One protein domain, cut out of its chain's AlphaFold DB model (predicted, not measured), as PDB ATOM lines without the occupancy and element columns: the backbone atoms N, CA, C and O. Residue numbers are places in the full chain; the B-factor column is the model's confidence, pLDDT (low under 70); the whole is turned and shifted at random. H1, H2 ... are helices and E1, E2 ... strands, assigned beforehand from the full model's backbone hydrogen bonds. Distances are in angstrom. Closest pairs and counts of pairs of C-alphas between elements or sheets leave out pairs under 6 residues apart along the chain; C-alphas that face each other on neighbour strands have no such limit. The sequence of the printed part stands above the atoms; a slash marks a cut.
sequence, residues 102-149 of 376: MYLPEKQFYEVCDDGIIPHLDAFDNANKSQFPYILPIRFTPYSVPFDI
ATOM      1  N   MET A 102      14.156 -14.777  -0.217       77.06
ATOM      2  CA  MET A 102      13.809 -14.008  -1.401       77.06
ATOM      3  C   MET A 102      14.120 -12.540  -1.147       77.06
ATOM      4  O   MET A 102      13.705 -11.973  -0.135       77.06
ATOM      5  N   TYR A 103      14.816 -11.919  -2.093       74.62
ATOM      6  CA  TYR A 103      15.063 -10.487  -2.094       74.62
ATOM      7  C   TYR A 103      14.531  -9.900  -3.394       74.62
ATOM      8  O   TYR A 103      14.890 -10.355  -4.477       74.62
ATOM      9  N   LEU A 104      13.666  -8.894  -3.280       73.62
ATOM     10  CA  LEU A 104      13.153  -8.168  -4.431       73.62
ATOM     11  C   LEU A 104      14.064  -6.956  -4.668       73.62
ATOM     12  O   LEU A 104      14.030  -6.024  -3.862       73.62
ATOM     13  N   PRO A 105      14.893  -6.952  -5.721       70.56
ATOM     14  CA  PRO A 105      15.776  -5.831  -5.963       70.56
ATOM     15  C   PRO A 105      15.007  -4.614  -6.484       70.56
ATOM     16  O   PRO A 105      13.931  -4.732  -7.078       70.56
ATOM     17  N   GLU A 106      15.571  -3.422  -6.287       72.25
ATOM     18  CA  GLU A 106      15.003  -2.212  -6.872       72.25
ATOM     19  C   GLU A 106      15.110  -2.269  -8.403       72.25
ATOM     20  O   GLU A 106      16.198  -2.418  -8.961       72.25
ATOM     21  N   LYS A 107      13.968  -2.112  -9.087       68.12
ATOM     22  CA  LYS A 107      13.846  -2.246 -10.553       68.12
ATOM     23  C   LYS A 107      14.796  -1.352 -11.351       68.12
ATOM     24  O   LYS A 107      15.101  -1.660 -12.489       68.12
ATOM     25  N   GLN A 108      15.258  -0.246 -10.771       71.56
ATOM     26  CA  GLN A 108      16.188   0.672 -11.431       71.56
ATOM     27  C   GLN A 108      17.586   0.074 -11.670       71.56
ATOM     28  O   GLN A 108      18.330   0.590 -12.495       71.56
ATOM     29  N   PHE A 109      17.940  -1.013 -10.977       72.94
ATOM     30  CA  PHE A 109      19.252  -1.658 -11.095       72.94
ATOM     31  C   PHE A 109      19.228  -2.951 -11.912       72.94
ATOM     32  O   PHE A 109      20.277  -3.566 -12.092       72.94
ATOM     33  N   TYR A 110      18.053  -3.374 -12.387       75.94
ATOM     34  CA  TYR A 110      17.861  -4.688 -12.984       75.94
ATOM     35  C   TYR A 110      16.851  -4.667 -14.127       75.94
ATOM     36  O   TYR A 110      15.726  -4.194 -13.971       75.94
ATOM     37  N   GLU A 111      17.230  -5.282 -15.240       79.56
ATOM     38  CA  GLU A 111      16.349  -5.576 -16.362       79.56
ATOM     39  C   GLU A 111      15.864  -7.026 -16.279       79.56
ATOM     40  O   GLU A 111      16.639  -7.945 -16.007       79.56
ATOM     41  N   VAL A 112      14.566  -7.231 -16.493       73.12
ATOM     42  CA  VAL A 112      13.967  -8.566 -16.584       73.12
ATOM     43  C   VAL A 112      13.952  -8.993 -18.045       73.12
ATOM     44  O   VAL A 112      13.375  -8.299 -18.879       73.12
ATOM     45  N   CYS A 113      14.523 -10.158 -18.326       74.44
ATOM     46  CA  CYS A 113      14.435 -10.834 -19.615       74.44
ATOM     47  C   CYS A 113      13.651 -12.144 -19.461       74.44
ATOM     48  O   CYS A 113      13.442 -12.617 -18.343       74.44
ATOM     49  N   ASP A 114      13.250 -12.754 -20.578       66.38
ATOM     50  CA  ASP A 114      12.448 -13.987 -20.569       66.38
ATOM     51  C   ASP A 114      13.115 -15.136 -19.780       66.38
ATOM     52  O   ASP A 114      12.425 -15.897 -19.105       66.38
ATOM     53  N   ASP A 115      14.453 -15.205 -19.794       65.06
ATOM     54  CA  ASP A 115      15.240 -16.265 -19.146       65.06
ATOM     55  C   ASP A 115      15.934 -15.829 -17.836       65.06
ATOM     56  O   ASP A 115      16.744 -16.580 -17.287       65.06
ATOM     57  N   GLY A 116      15.669 -14.621 -17.314       69.56
ATOM     58  CA  GLY A 116      16.279 -14.187 -16.052       69.56
ATOM     59  C   GLY A 116      16.379 -12.679 -15.840       69.56
ATOM     60  O   GLY A 116      15.531 -11.901 -16.269       69.56
ATOM     61  N   ILE A 117      17.417 -12.270 -15.108       75.62
ATOM     62  CA  ILE A 117      17.617 -10.887 -14.671       75.62
ATOM     63  C   ILE A 117      19.029 -10.438 -15.038       75.62
ATOM     64  O   ILE A 117      20.004 -11.118 -14.710       75.62
ATOM     65  N   ILE A 118      19.140  -9.264 -15.657       77.81
ATOM     66  CA  ILE A 118      20.410  -8.635 -16.015       77.81
ATOM     67  C   ILE A 118      20.633  -7.406 -15.116       77.81
ATOM     68  O   ILE A 118      19.822  -6.481 -15.143       77.81
ATOM     69  N   PRO A 119      21.708  -7.356 -14.306       77.94
ATOM     70  CA  PRO A 119      22.042  -6.165 -13.529       77.94
ATOM     71  C   PRO A 119      22.605  -5.048 -14.424       77.94
ATOM     72  O   PRO A 119      23.512  -5.281 -15.225       77.94
ATOM     73  N   HIS A 120      22.134  -3.814 -14.241       78.88
ATOM     74  CA  HIS A 120      22.684  -2.628 -14.901       78.88
ATOM     75  C   HIS A 120      23.986  -2.190 -14.228       78.88
ATOM     76  O   HIS A 120      23.959  -1.374 -13.311       78.88
ATOM     77  N   LEU A 121      25.127  -2.714 -14.685       75.50
ATOM     78  CA  LEU A 121      26.448  -2.430 -14.102       75.50
ATOM     79  C   LEU A 121      26.754  -0.923 -13.994       75.50
ATOM     80  O   LEU A 121      27.236  -0.483 -12.956       75.50
ATOM     81  N   ASP A 122      26.365  -0.117 -14.984       76.44
ATOM     82  CA  ASP A 122      26.586   1.341 -14.973       76.44
ATOM     83  C   ASP A 122      25.862   2.056 -13.819       76.44
ATOM     84  O   ASP A 122      26.293   3.106 -13.336       76.44
ATOM     85  N   ALA A 123      24.747   1.494 -13.348       70.44
ATOM     86  CA  ALA A 123      24.021   2.031 -12.207       70.44
ATOM     87  C   ALA A 123      24.732   1.724 -10.873       70.44
ATOM     88  O   ALA A 123      24.514   2.446  -9.903       70.44
ATOM     89  N   PHE A 124      25.623   0.719 -10.830       68.62
ATOM     90  CA  PHE A 124      26.495   0.450  -9.679       68.62
ATOM     91  C   PHE A 124      27.635   1.461  -9.567       68.62
ATOM     92  O   PHE A 124      27.974   1.865  -8.456       68.62
ATOM     93  N   ASP A 125      28.171   1.920 -10.698       69.50
ATOM     94  CA  ASP A 125      29.254   2.909 -10.722       69.50
ATOM     95  C   ASP A 125      28.772   4.319 -10.341       69.50
ATOM     96  O   ASP A 125      29.517   5.102  -9.750       69.50
ATOM     97  N   ASN A 126      27.509   4.635 -10.640       67.81
ATOM     98  CA  ASN A 126      26.906   5.952 -10.400       67.81
ATOM     99  C   ASN A 126      26.103   6.049  -9.091       67.81
ATOM    100  O   ASN A 126      25.487   7.080  -8.808       67.81
ATOM    101  N   ALA A 127      26.076   4.984  -8.291       60.72
ATOM    102  CA  ALA A 127      25.282   4.936  -7.077       60.72
ATOM    103  C   ALA A 127      25.844   5.858  -5.978       60.72
ATOM    104  O   ALA A 127      26.988   5.733  -5.537       60.72
ATOM    105  N   ASN A 128      25.022   6.797  -5.501       61.12
ATOM    106  CA  ASN A 128      25.358   7.643  -4.353       61.12
ATOM    107  C   ASN A 128      25.350   6.829  -3.046       61.12
ATOM    108  O   ASN A 128      24.629   5.849  -2.932       61.12
ATOM    109  N   LYS A 129      26.054   7.293  -1.998       58.88
ATOM    110  CA  LYS A 129      26.149   6.632  -0.667       58.88
ATOM    111  C   LYS A 129      24.811   6.252   0.005       58.88
ATOM    112  O   LYS A 129      24.832   5.555   1.013       58.88
ATOM    113  N   SER A 130      23.675   6.748  -0.486       57.47
ATOM    114  CA  SER A 130      22.324   6.445   0.003       57.47
ATOM    115  C   SER A 130      21.605   5.328  -0.767       57.47
ATOM    116  O   SER A 130      20.583   4.849  -0.291       57.47
ATOM    117  N   GLN A 131      22.102   4.924  -1.939       60.25
ATOM    118  CA  GLN A 131      21.586   3.815  -2.741       60.25
ATOM    119  C   GLN A 131      22.726   2.825  -2.938       60.25
ATOM    120  O   GLN A 131      23.727   3.145  -3.564       60.25
ATOM    121  N   PHE A 132      22.593   1.628  -2.380       60.12
ATOM    122  CA  PHE A 132      23.571   0.572  -2.591       60.12
ATOM    123  C   PHE A 132      22.958  -0.468  -3.521       60.12
ATOM    124  O   PHE A 132      22.182  -1.312  -3.066       60.12
ATOM    125  N   PRO A 133      23.262  -0.417  -4.822       64.62
ATOM    126  CA  PRO A 133      22.939  -1.524  -5.692       64.62
ATOM    127  C   PRO A 133      23.821  -2.701  -5.269       64.62
ATOM    128  O   PRO A 133      25.049  -2.617  -5.235       64.62
ATOM    129  N   TYR A 134      23.183  -3.803  -4.886       66.31
ATOM    130  CA  TYR A 134      23.857  -5.057  -4.565       66.31
ATOM    131  C   TYR A 134      23.470  -6.090  -5.599       66.31
ATOM    132  O   TYR A 134      22.283  -6.224  -5.889       66.31
ATOM    133  N   ILE A 135      24.455  -6.832  -6.109       71.62
ATOM    134  CA  ILE A 135      24.209  -8.047  -6.885       71.62
ATOM    135  C   ILE A 135      23.682  -9.106  -5.921       71.62
ATOM    136  O   ILE A 135      24.293  -9.355  -4.879       71.62
ATOM    137  N   LEU A 136      22.550  -9.720  -6.261       72.50
ATOM    138  CA  LEU A 136      21.993 -10.783  -5.436       72.50
ATOM    139  C   LEU A 136      22.887 -12.024  -5.499       72.50
ATOM    140  O   LEU A 136      23.281 -12.443  -6.593       72.50
ATOM    141  N   PRO A 137      23.222 -12.630  -4.350       75.12
ATOM    142  CA  PRO A 137      23.868 -13.925  -4.358       75.12
ATOM    143  C   PRO A 137      22.927 -14.954  -4.995       75.12
ATOM    144  O   PRO A 137      21.713 -14.893  -4.823       75.12
ATOM    145  N   ILE A 138      23.501 -15.935  -5.697       72.50
ATOM    146  CA  ILE A 138      22.739 -17.030  -6.327       72.50
ATOM    147  C   ILE A 138      21.908 -17.796  -5.283       72.50
ATOM    148  O   ILE A 138      20.838 -18.309  -5.597       72.50
ATOM    149  N   ARG A 139      22.413 -17.880  -4.045       74.44
ATOM    150  CA  ARG A 139      21.709 -18.410  -2.875       74.44
ATOM    151  C   ARG A 139      22.048 -17.588  -1.639       74.44
ATOM    152  O   ARG A 139      23.219 -17.274  -1.423       74.44
ATOM    153  N   PHE A 140      21.047 -17.280  -0.826       79.75
ATOM    154  CA  PHE A 140      21.219 -16.632   0.474       79.75
ATOM    155  C   PHE A 140      21.498 -17.657   1.573       79.75
ATOM    156  O   PHE A 140      22.305 -17.404   2.467       79.75
ATOM    157  N   THR A 141      20.871 -18.828   1.487       78.62
ATOM    158  CA  THR A 141      20.999 -19.894   2.475       78.62
ATOM    159  C   THR A 141      21.937 -20.980   1.950       78.62
ATOM    160  O   THR A 141      21.711 -21.540   0.873       78.62
ATOM    161  N   PRO A 142      22.988 -21.339   2.706       74.44
ATOM    162  CA  PRO A 142      23.893 -22.415   2.309       74.44
ATOM    163  C   PRO A 142      23.257 -23.814   2.401       74.44
ATOM    164  O   PRO A 142      23.796 -24.760   1.826       74.44
ATOM    165  N   TYR A 143      22.115 -23.949   3.083       74.75
ATOM    166  CA  TYR A 143      21.425 -25.213   3.345       74.75
ATOM    167  C   TYR A 143      19.929 -25.097   3.027       74.75
ATOM    168  O   TYR A 143      19.310 -24.084   3.326       74.75
ATOM    169  N   SER A 144      19.342 -26.143   2.443       70.12
ATOM    170  CA  SER A 144      17.911 -26.201   2.106       70.12
ATOM    171  C   SER A 144      17.060 -26.889   3.173       70.12
ATOM    172  O   SER A 144      15.840 -26.857   3.098       70.12
ATOM    173  N   VAL A 145      17.666 -27.523   4.174       71.62
ATOM    174  CA  VAL A 145      16.953 -28.148   5.295       71.62
ATOM    175  C   VAL A 145      17.242 -27.372   6.575       71.62
ATOM    176  O   VAL A 145      18.360 -26.866   6.713       71.62
ATOM    177  N   PRO A 146      16.280 -27.278   7.515       65.81
ATOM    178  CA  PRO A 146      16.581 -26.813   8.857       65.81
ATOM    179  C   PRO A 146      17.710 -27.677   9.407       65.81
ATOM    180  O   PRO A 146      17.560 -28.886   9.585       65.81
ATOM    181  N   PHE A 147      18.861 -27.062   9.611       63.94
ATOM    182  CA  PHE A 147      19.927 -27.646  10.392       63.94
ATOM    183  C   PHE A 147      19.876 -26.944  11.735       63.94
ATOM    184  O   PHE A 147      19.669 -25.729  11.790       63.94
ATOM    185  N   ASP A 148      20.023 -27.718  12.805       57.97
ATOM    186  CA  ASP A 148      20.244 -27.156  14.126       57.97
ATOM    187  C   ASP A 148      21.630 -26.508  14.079       57.97
ATOM    188  O   ASP A 148      22.669 -27.124  14.334       57.97
ATOM    189  N   ILE A 149      21.670 -25.259  13.613       58.44
ATOM    190  CA  ILE A 149      22.723 -24.356  14.027       58.44
ATOM    191  C   ILE A 149      22.518 -24.371  15.526       58.44
ATOM    192  O   ILE A 149      21.527 -23.802  15.972       58.44
TER     193      ILE A 149
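Overview. This is residues 102 to 149 of the 376 residues of the protein "Tau95 domain-containing protein" of Blastocystis hominis (UniProt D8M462). What shape is it? With little regular structure, a small antiparallel hairpin, E1 and E2, leads into the short helix H1 and a long tail whose residues 141 to 149 stick out. What does it hold? Two strands, then one helix, mixed in class, hold 13 of 48 printed residues. The whole is only just loose, close to extended: radius of gyration of the C-alphas 14.1 A, spans 42 by 31 by 13 A.

Arrangement. How do the strands pair? E1, residues 110 to 113, and E2, residues 116 to 119, stand at 151 degrees; N 118 and O 111 are within hydrogen-bond range, 2.8 A. Where is H1? H1, residues 121 to 125, is apart from E1; its O i to N i+4 pair is within range.

Along the chain. Where does E1 begin? C-alpha 110 is at (17.861, -4.688, -12.984). Where does H1 end? C-alpha 125 is at (29.254, 2.909, -10.722).

Size, cuts and confidence. How large? The farthest C-alphas, of Asn 126 and Asp 148, are 41.7 A apart. Where is confidence low? Residues 124 to 134 are among 19 under pLDDT 70; the printed part has no cut.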